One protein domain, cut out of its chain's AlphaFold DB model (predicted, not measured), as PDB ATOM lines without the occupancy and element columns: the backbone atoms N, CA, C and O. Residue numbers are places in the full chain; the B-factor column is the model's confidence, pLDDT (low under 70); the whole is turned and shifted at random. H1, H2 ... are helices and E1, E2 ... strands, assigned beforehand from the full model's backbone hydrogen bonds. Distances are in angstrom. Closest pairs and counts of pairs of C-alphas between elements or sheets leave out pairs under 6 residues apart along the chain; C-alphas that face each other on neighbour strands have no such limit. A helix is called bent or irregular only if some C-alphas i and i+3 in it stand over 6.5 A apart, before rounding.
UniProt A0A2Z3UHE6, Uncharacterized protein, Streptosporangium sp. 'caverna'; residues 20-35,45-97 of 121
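Overview. This is residues 20 to 35 and 45 to 97 of the 121 residues of an uncharacterized protein of Streptosporangium sp. 'caverna' (UniProt A0A2Z3UHE6). One long helix, H3, is crossed by two short helices, H1 and H2, which pack on one side of it and also on each other. The short strand E1 lies apart from the three helices, close to the cut in the printed part, and the unnamed stretch of residues 45 to 56 starts beside E1 and leads to H2. The printed part has 69 residues with three named helices and one named strand, in the order H1, E1, H2, H3, and its class is mostly helix. It is compact, with a radius of gyration of the C-alphas of 11.8 A and spans of 33 by 25 by 17 A.

Arrangement. Start at H1, residues 20 to 26, and look for H2, residues 57 to 65: they touch, with the C-alphas of Glu 21 and Val 65 closest at 5.7 A, and run opposite ways at a steep tilt of 46 degrees. H1 also touches H3, residues 75 to 97, at residues 84 to 92 of H3 alone; the C-alphas of His 22 and Leu 88 are closest at 6.3 A, and the lines are about perpendicular at 74 degrees. H2 touches H3 at residues 78 to 81 of H3 alone, with the C-alphas of Ile 61 and Tyr 81 closest at 6.7 A, and they are about perpendicular at 73 degrees. Go next to E1, residues 31 to 33, which is apart from H1, H2 and H3. E1 pairs with no named strand, but its residues 31 to 32 form a short antiparallel pairing with residues 45 to 46. In H1 and H2 every O i to N i+4 pair is within hydrogen-bond range, and in H3 15 of 19 are.

Along the chain. Find C-alpha 20 at (40.083, -20.575, 27.561); from there H1 runs 10.0 A to C-alpha 26. E1 begins at C-alpha 31, at (26.957, -34.376, 21.788), and H2 runs 12.1 A from C-alpha 57 to C-alpha 65. H3 runs 34.2 A from C-alpha 75 to C-alpha 97 at (44.197, -35.242, 18.724). H3 is irregular, with C-alphas 76 and 79 at 7.3 A, and has a kink of 37 degrees near residue 90.

Size, cuts and confidence. The two C-alphas farthest apart are those of Gly 35 and Ala 76, at 37.4 A. Residues 36 to 44 are not printed, and C-alphas 35 and 45 are 10.9 A apart across this cut, which falls in the link from E1 to H2. The link from H1 to E1 is tight, and that from H2 to H3 is short. The mean pLDDT of the printed part is 91.7; look at residues 34 to 35 for the low confidence, under 70.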
ATOM      1  N   PRO A  20      40.856 -20.065  26.425       97.56
ATOM      2  CA  PRO A  20      40.083 -20.575  27.561       97.56
ATOM      3  C   PRO A  20      38.578 -20.684  27.281       97.56
ATOM      4  O   PRO A  20      37.934 -21.645  27.709       97.56
ATOM      5  N   GLU A  21      38.036 -19.735  26.526       97.88
ATOM      6  CA  GLU A  21      36.647 -19.649  26.084       97.88
ATOM      7  C   GLU A  21      36.264 -20.841  25.204       97.88
ATOM      8  O   GLU A  21      35.216 -21.453  25.422       97.88
ATOM      9  N   HIS A  22      37.144 -21.252  24.284       97.12
ATOM     10  CA  HIS A  22      36.921 -22.439  23.455       97.12
ATOM     11  C   HIS A  22      36.762 -23.689  24.319       97.12
ATOM     12  O   HIS A  22      35.836 -24.480  24.136       97.12
ATOM     13  N   LEU A  23      37.633 -23.849  25.319       95.81
ATOM     14  CA  LEU A  23      37.571 -24.982  26.239       95.81
ATOM     15  C   LEU A  23      36.346 -24.912  27.159       95.81
ATOM     16  O   LEU A  23      35.778 -25.949  27.506       95.81
ATOM     17  N   ALA A  24      35.937 -23.714  27.577       95.81
ATOM     18  CA  ALA A  24      34.752 -23.509  28.405       95.81
ATOM     19  C   ALA A  24      33.461 -23.891  27.666       95.81
ATOM     20  O   ALA A  24      32.587 -24.524  28.272       95.81
ATOM     21  N   LEU A  25      33.374 -23.547  26.379       96.38
ATOM     22  CA  LEU A  25      32.279 -23.923  25.489       96.38
ATOM     23  C   LEU A  25      32.296 -25.423  25.192       96.38
ATOM     24  O   LEU A  25      31.301 -26.102  25.433       96.38
ATOM     25  N   LEU A  26      33.437 -25.978  24.769       94.69
ATOM     26  CA  LEU A  26      33.541 -27.393  24.405       94.69
ATOM     27  C   LEU A  26      33.195 -28.329  25.572       94.69
ATOM     28  O   LEU A  26      32.519 -29.336  25.386       94.69
ATOM     29  N   ARG A  27      33.587 -27.977  26.805       92.25
ATOM     30  CA  ARG A  27      33.241 -28.749  28.016       92.25
ATOM     31  C   ARG A  27      31.747 -28.767  28.335       92.25
ATOM     32  O   ARG A  27      31.301 -29.650  29.066       92.25
ATOM     33  N   ARG A  28      30.994 -27.782  27.847       93.25
ATOM     34  CA  ARG A  28      29.539 -27.675  28.028       93.25
ATOM     35  C   ARG A  28      28.759 -28.108  26.793       93.25
ATOM     36  O   ARG A  28      27.541 -28.237  26.876       93.25
ATOM     37  N   ALA A  29      29.456 -28.366  25.689       93.75
ATOM     38  CA  ALA A  29      28.846 -28.789  24.452       93.75
ATOM     39  C   ALA A  29      28.130 -30.138  24.628       93.75
ATOM     40  O   ALA A  29      28.637 -31.080  25.245       93.75
ATOM     41  N   ARG A  30      26.922 -30.228  24.085       92.06
ATOM     42  CA  ARG A  30      26.116 -31.439  24.040       92.06
ATOM     43  C   ARG A  30      26.471 -32.201  22.782       92.06
ATOM     44  O   ARG A  30      26.468 -31.638  21.696       92.06
ATOM     45  N   THR A  31      26.754 -33.487  22.928       90.00
ATOM     46  CA  THR A  31      26.957 -34.376  21.788       90.00
ATOM     47  C   THR A  31      25.641 -35.016  21.375       90.00
ATOM     48  O   THR A  31      24.852 -35.426  22.230       90.00
ATOM     49  N   THR A  32      25.444 -35.184  20.078       85.94
ATOM     50  CA  THR A  32      24.352 -35.957  19.493       85.94
ATOM     51  C   THR A  32      24.904 -37.078  18.637       85.94
ATOM     52  O   THR A  32      25.974 -36.970  18.037       85.94
ATOM     53  N   TRP A  33      24.134 -38.154  18.556       82.00
ATOM     54  CA  TRP A  33      24.322 -39.189  17.557       82.00
ATOM     55  C   TRP A  33      23.224 -39.000  16.517       82.00
ATOM     56  O   TRP A  33      22.058 -39.252  16.826       82.00
ATOM     57  N   ASP A  34      23.559 -38.494  15.330       66.94
ATOM     58  CA  ASP A  34      22.569 -38.418  14.255       66.94
ATOM     59  C   ASP A  34      22.377 -39.828  13.693       66.94
ATOM     60  O   ASP A  34      23.250 -40.391  13.033       66.94
ATOM     61  N   GLY A  35      21.279 -40.454  14.106       62.94
ATOM     62  CA  GLY A  35      20.960 -41.847  13.831       62.94
ATOM     63  C   GLY A  35      19.709 -41.983  12.985       62.94
ATOM     64  O   GLY A  35      18.912 -42.873  13.273       62.94
ATOM     65  N   GLY A  45      28.549 -36.049  16.839       87.00
ATOM     66  CA  GLY A  45      28.629 -34.622  16.529       87.00
ATOM     67  C   GLY A  45      28.173 -33.779  17.713       87.00
ATOM     68  O   GLY A  45      27.708 -34.319  18.717       87.00
ATOM     69  N   LEU A  46      28.287 -32.457  17.608       89.06
ATOM     70  CA  LEU A  46      27.641 -31.546  18.554       89.06
ATOM     71  C   LEU A  46      26.155 -31.380  18.202       89.06
ATOM     72  O   LEU A  46      25.785 -31.438  17.029       89.06
ATOM     73  N   ASP A  47      25.316 -31.169  19.217       90.06
ATOM     74  CA  ASP A  47      23.892 -30.876  19.057       90.06
ATOM     75  C   ASP A  47      23.732 -29.613  18.209       90.06
ATOM     76  O   ASP A  47      24.081 -28.515  18.636       90.06
ATOM     77  N   ARG A  48      23.215 -29.774  16.988       86.38
ATOM     78  CA  ARG A  48      23.086 -28.668  16.033       86.38
ATOM     79  C   ARG A  48      22.021 -27.643  16.421       86.38
ATOM     80  O   ARG A  48      22.006 -26.557  15.854       86.38
ATOM     81  N   TRP A  49      21.091 -28.014  17.299       89.56
ATOM     82  CA  TRP A  49      19.960 -27.169  17.676       89.56
ATOM     83  C   TRP A  49      20.193 -26.491  19.016       89.56
ATOM     84  O   TRP A  49      19.883 -25.315  19.163       89.56
ATOM     85  N   ALA A  50      20.727 -27.238  19.981       92.81
ATOM     86  CA  ALA A  50      20.958 -26.761  21.335       92.81
ATOM     87  C   ALA A  50      22.345 -27.188  21.846       92.81
ATOM     88  O   ALA A  50      22.432 -27.951  22.817       92.81
ATOM     89  N   PRO A  51      23.438 -26.710  21.216       93.12
ATOM     90  CA  PRO A  51      24.801 -27.144  21.517       93.12
ATOM     91  C   PRO A  51      25.173 -26.945  22.983       93.12
ATOM     92  O   PRO A  51      25.937 -27.742  23.511       93.12
ATOM     93  N   PHE A  52      24.612 -25.948  23.671       93.69
ATOM     94  CA  PHE A  52      24.974 -25.621  25.054       93.69
ATOM     95  C   PHE A  52      23.835 -25.780  26.066       93.69
ATOM     96  O   PHE A  52      24.064 -25.633  27.267       93.69
ATOM     97  N   GLY A  53      22.643 -26.187  25.623       89.25
ATOM     98  CA  GLY A  53      21.519 -26.461  26.517       89.25
ATOM     99  C   GLY A  53      20.179 -25.938  26.024       89.25
ATOM    100  O   GLY A  53      19.168 -26.584  26.305       89.25
ATOM    101  N   SER A  54      20.166 -24.846  25.260       92.94
ATOM    102  CA  SER A  54      18.947 -24.196  24.774       92.94
ATOM    103  C   SER A  54      19.027 -23.811  23.288       92.94
ATOM    104  O   SER A  54      20.065 -23.960  22.651       92.94
ATOM    105  N   LEU A  55      17.905 -23.346  22.725       93.31
ATOM    106  CA  LEU A  55      17.861 -22.787  21.365       93.31
ATOM    107  C   LEU A  55      18.465 -21.373  21.291       93.31
ATOM    108  O   LEU A  55      18.719 -20.882  20.193       93.31
ATOM    109  N   ASP A  56      18.676 -20.717  22.436       93.69
ATOM    110  CA  ASP A  56      19.333 -19.415  22.524       93.69
ATOM    111  C   ASP A  56      20.845 -19.610  22.678       93.69
ATOM    112  O   ASP A  56      21.413 -19.573  23.770       93.69
ATOM    113  N   VAL A  57      21.498 -19.869  21.544       93.69
ATOM    114  CA  VAL A  57      22.935 -20.161  21.508       93.69
ATOM    115  C   VAL A  57      23.761 -18.979  22.019       93.69
ATOM    116  O   VAL A  57      24.745 -19.202  22.718       93.69
ATOM    117  N   TYR A  58      23.378 -17.734  21.723       95.12
ATOM    118  CA  TYR A  58      24.119 -16.560  22.199       95.12
ATOM    119  C   TYR A  58      23.929 -16.320  23.692       95.12
ATOM    120  O   TYR A  58      24.918 -16.049  24.376       95.12
ATOM    121  N   GLY A  59      22.713 -16.491  24.218       95.19
ATOM    122  CA  GLY A  59      22.470 -16.461  25.659       95.19
ATOM    123  C   GLY A  59      23.283 -17.524  26.400       95.19
ATOM    124  O   GLY A  59      23.937 -17.219  27.400       95.19
ATOM    125  N   ASP A  60      23.329 -18.751  25.872       95.12
ATOM    126  CA  ASP A  60      24.148 -19.821  26.444       95.12
ATOM    127  C   ASP A  60      25.651 -19.493  26.365       95.12
ATOM    128  O   ASP A  60      26.365 -19.665  27.354       95.12
ATOM    129  N   ILE A  61      26.157 -18.994  25.228       95.94
ATOM    130  CA  ILE A  61      27.566 -18.591  25.095       95.94
ATOM    131  C   ILE A  61      27.888 -17.495  26.116       95.94
ATOM    132  O   ILE A  61      28.804 -17.683  26.913       95.94
ATOM    133  N   ALA A  62      27.117 -16.407  26.171       96.31
ATOM    134  CA  ALA A  62      27.329 -15.311  27.118       96.31
ATOM    135  C   ALA A  62      27.307 -15.793  28.581       96.31
ATOM    136  O   ALA A  62      28.122 -15.367  29.406       96.31
ATOM    137  N   ALA A  63      26.430 -16.744  28.914       95.38
ATOM    138  CA  ALA A  63      26.417 -17.368  30.234       95.38
ATOM    139  C   ALA A  63      27.701 -18.159  30.532       95.38
ATOM    140  O   ALA A  63      28.189 -18.177  31.664       95.38
ATOM    141  N   ILE A  64      28.267 -18.810  29.519       95.31
ATOM    142  CA  ILE A  64      29.437 -19.678  29.642       95.31
ATOM    143  C   ILE A  64      30.747 -18.896  29.697       95.31
ATOM    144  O   ILE A  64      31.595 -19.227  30.534       95.31
ATOM    145  N   VAL A  65      30.934 -17.928  28.798       96.12
ATOM    146  CA  VAL A  65      32.192 -17.178  28.670       96.12
ATOM    147  C   VAL A  65      32.224 -15.919  29.521       96.12
ATOM    148  O   VAL A  65      33.271 -15.618  30.086       96.12
ATOM    149  N   ASP A  66      31.089 -15.245  29.704       95.00
ATOM    150  CA  ASP A  66      31.041 -13.960  30.414       95.00
ATOM    151  C   ASP A  66      30.347 -14.060  31.780       95.00
ATOM    152  O   ASP A  66      30.268 -13.081  32.523       95.00
ATOM    153  N   GLY A  67      29.839 -15.245  32.137       92.88
ATOM    154  CA  GLY A  67      29.186 -15.490  33.424       92.88
ATOM    155  C   GLY A  67      27.833 -14.790  33.575       92.88
ATOM    156  O   GLY A  67      27.399 -14.539  34.701       92.88
ATOM    157  N   ARG A  68      27.166 -14.448  32.465       89.50
ATOM    158  CA  ARG A  68      25.832 -13.829  32.477       89.50
ATOM    159  C   ARG A  68      24.778 -14.815  32.983       89.50
ATOM    160  O   ARG A  68      24.724 -15.963  32.559       89.50
ATOM    161  N   THR A  69      23.918 -14.371  33.895       84.62
ATOM    162  CA  THR A  69      22.860 -15.215  34.487       84.62
ATOM    163  C   THR A  69      21.453 -14.691  34.224       84.62
ATOM    164  O   THR A  69      20.481 -15.277  34.689       84.62
ATOM    165  N   ASP A  70      21.334 -13.567  33.524       84.12
ATOM    166  CA  ASP A  70      20.075 -12.888  33.216       84.12
ATOM    167  C   ASP A  70      19.407 -13.397  31.932       84.12
ATOM    168  O   ASP A  70      18.333 -12.917  31.578       84.12
ATOM    169  N   GLY A  71      20.011 -14.379  31.254       73.88
ATOM    170  CA  GLY A  71      19.500 -14.910  29.988       73.88
ATOM    171  C   GLY A  71      19.543 -13.882  28.859       73.88
ATOM    172  O   GLY A  71      18.735 -13.953  27.940       73.88
ATOM    173  N   ALA A  72      20.442 -12.902  28.961       86.25
ATOM    174  CA  ALA A  72      20.658 -11.881  27.952       86.25
ATOM    175  C   ALA A  72      22.126 -11.863  27.525       86.25
ATOM    176  O   ALA A  72      23.034 -12.111  28.325       86.25
ATOM    177  N   HIS A  73      22.355 -11.501  26.267       91.50
ATOM    178  CA  HIS A  73      23.674 -11.194  25.731       91.50
ATOM    179  C   HIS A  73      23.724  -9.744  25.242       91.50
ATOM    180  O   HIS A  73      22.698  -9.133  24.945       91.50
ATOM    181  N   ASP A  74      24.929  -9.180  25.184       91.69
ATOM    182  CA  ASP A  74      25.153  -7.877  24.559       91.69
ATOM    183  C   ASP A  74      25.230  -8.053  23.028       91.69
ATOM    184  O   ASP A  74      26.097  -8.799  22.563       91.69
ATOM    185  N   PRO A  75      24.379  -7.379  22.227       92.88
ATOM    186  CA  PRO A  75      24.467  -7.418  20.767       92.88
ATOM    187  C   PRO A  75      25.833  -6.985  20.215       92.88
ATOM    188  O   PRO A  75      26.234  -7.429  19.141       92.88
ATOM    189  N   ALA A  76      26.579  -6.141  20.938       93.62
ATOM    190  CA  ALA A  76      27.931  -5.745  20.542       93.62
ATOM    191  C   ALA A  76      28.925  -6.925  20.539       93.62
ATOM    192  O   ALA A  76      29.930  -6.880  19.827       93.62
ATOM    193  N   GLU A  77      28.627  -7.990  21.286       94.94
ATOM    194  CA  GLU A  77      29.487  -9.162  21.457       94.94
ATOM    195  C   GLU A  77      29.146 -10.318  20.502       94.94
ATOM    196  O   GLU A  77      29.912 -11.278  20.412       94.94
ATOM    197  N   GLU A  78      28.054 -10.234  19.731       94.06
ATOM    198  CA  GLU A  78      27.607 -11.316  18.831       94.06
ATOM    199  C   GLU A  78      28.700 -11.761  17.859       94.06
ATOM    200  O   GLU A  78      28.905 -12.953  17.644       94.06
ATOM    201  N   HIS A  79      29.491 -10.816  17.342       94.06
ATOM    202  CA  HIS A  79      30.589 -11.153  16.441       94.06
ATOM    203  C   HIS A  79      31.704 -11.963  17.126       94.06
ATOM    204  O   HIS A  79      32.355 -12.792  16.484       94.06
ATOM    205  N   ARG A  80      31.940 -11.741  18.427       95.25
ATOM    206  CA  ARG A  80      32.858 -12.568  19.220       95.25
ATOM    207  C   ARG A  80      32.261 -13.958  19.429       95.25
ATOM    208  O   ARG A  80      32.981 -14.939  19.261       95.25
ATOM    209  N   TYR A  81      30.969 -14.054  19.739       95.75
ATOM    210  CA  TYR A  81      30.291 -15.340  19.938       95.75
ATOM    211  C   TYR A  81      30.257 -16.189  18.670       95.75
ATOM    212  O   TYR A  81      30.576 -17.373  18.738       95.75
ATOM    213  N   ASP A  82      29.963 -15.589  17.515       94.50
ATOM    214  CA  ASP A  82      30.017 -16.265  16.215       94.50
ATOM    215  C   ASP A  82      31.395 -16.860  15.952       94.50
ATOM    216  O   ASP A  82      31.518 -18.021  15.562       94.50
ATOM    217  N   ARG A  83      32.444 -16.067  16.196       94.94
ATOM    218  CA  ARG A  83      33.824 -16.517  16.030       94.94
ATOM    219  C   ARG A  83      34.116 -17.716  16.930       94.94
ATOM    220  O   ARG A  83      34.494 -18.763  16.412       94.94
ATOM    221  N   LEU A  84      33.869 -17.584  18.236       96.00
ATOM    222  CA  LEU A  84      34.084 -18.656  19.214       96.00
ATOM    223  C   LEU A  84      33.315 -19.927  18.831       96.00
ATOM    224  O   LEU A  84      33.849 -21.030  18.933       96.00
ATOM    225  N   PHE A  85      32.066 -19.780  18.387       93.31
ATOM    226  CA  PHE A  85      31.202 -20.897  18.022       93.31
ATOM    227  C   PHE A  85      31.729 -21.656  16.805       93.31
ATOM    228  O   PHE A  85      31.763 -22.884  16.791       93.31
ATOM    229  N   VAL A  86      32.185 -20.929  15.792       91.38
ATOM    230  CA  VAL A  86      32.731 -21.511  14.568       91.38
ATOM    231  C   VAL A  86      34.104 -22.161  14.815       91.38
ATOM    232  O   VAL A  86      34.364 -23.276  14.344       91.38
ATOM    233  N   GLU A  87      34.952 -21.524  15.627       94.38
ATOM    234  CA  GLU A  87      36.274 -22.016  16.048       94.38
ATOM    235  C   GLU A  87      36.213 -23.304  16.897       94.38
ATOM    236  O   GLU A  87      37.220 -24.012  17.035       94.38
ATOM    237  N   LEU A  88      35.032 -23.691  17.404       93.25
ATOM    238  CA  LEU A  88      34.849 -24.972  18.098       93.25
ATOM    239  C   LEU A  88      35.148 -26.184  17.228       93.25
ATOM    240  O   LEU A  88      35.525 -27.218  17.773       93.25
ATOM    241  N   THR A  89      35.019 -26.070  15.907       90.62
ATOM    242  CA  THR A  89      35.347 -27.178  14.999       90.62
ATOM    243  C   THR A  89      36.825 -27.541  15.120       90.62
ATOM    244  O   THR A  89      37.162 -28.687  15.420       90.62
ATOM    245  N   LEU A  90      37.702 -26.541  14.984       92.31
ATOM    246  CA  LEU A  90      39.148 -26.711  15.127       92.31
ATOM    247  C   LEU A  90      39.525 -27.084  16.560       92.31
ATOM    248  O   LEU A  90      40.350 -27.965  16.783       92.31
ATOM    249  N   THR A  91      38.887 -26.453  17.546       94.50
ATOM    250  CA  THR A  91      39.159 -26.751  18.956       94.50
ATOM    251  C   THR A  91      38.829 -28.203  19.298       94.50
ATOM    252  O   THR A  91      39.615 -28.863  19.977       94.50
ATOM    253  N   LEU A  92      37.682 -28.715  18.842       93.62
ATOM    254  CA  LEU A  92      37.290 -30.105  19.058       93.62
ATOM    255  C   LEU A  92      38.314 -31.053  18.431       93.62
ATOM    256  O   LEU A  92      38.755 -31.986  19.098       93.62
ATOM    257  N   GLU A  93      38.725 -30.790  17.190       93.38
ATOM    258  CA  GLU A  93      39.752 -31.581  16.512       93.38
ATOM    259  C   GLU A  93      41.070 -31.600  17.301       93.38
ATOM    260  O   GLU A  93      41.587 -32.675  17.613       93.38
ATOM    261  N   ILE A  94      41.563 -30.432  17.724       92.62
ATOM    262  CA  ILE A  94      42.793 -30.314  18.518       92.62
ATOM    263  C   ILE A  94      42.672 -31.085  19.833       92.62
ATOM    264  O   ILE A  94      43.587 -31.824  20.196       92.62
ATOM    265  N   VAL A  95      41.557 -30.955  20.559       92.69
ATOM    266  CA  VAL A  95      41.357 -31.653  21.841       92.69
ATOM    267  C   VAL A  95      41.298 -33.167  21.648       92.69
ATOM    268  O   VAL A  95      41.855 -33.900  22.465       92.69
ATOM    269  N   LEU A  96      40.681 -33.650  20.569       91.06
ATOM    270  CA  LEU A  96      40.655 -35.077  20.242       91.06
ATOM    271  C   LEU A  96      42.042 -35.618  19.867       91.06
ATOM    272  O   LEU A  96      42.363 -36.751  20.215       91.06
ATOM    273  N   GLN A  97      42.869 -34.822  19.187       92.25
ATOM    274  CA  GLN A  97      44.197 -35.242  18.724       92.25
ATOM    275  C   GLN A  97      45.296 -35.094  19.788       92.25
ATOM    276  O   GLN A  97      46.249 -35.869  19.802       92.25
TER     277      GLN A  97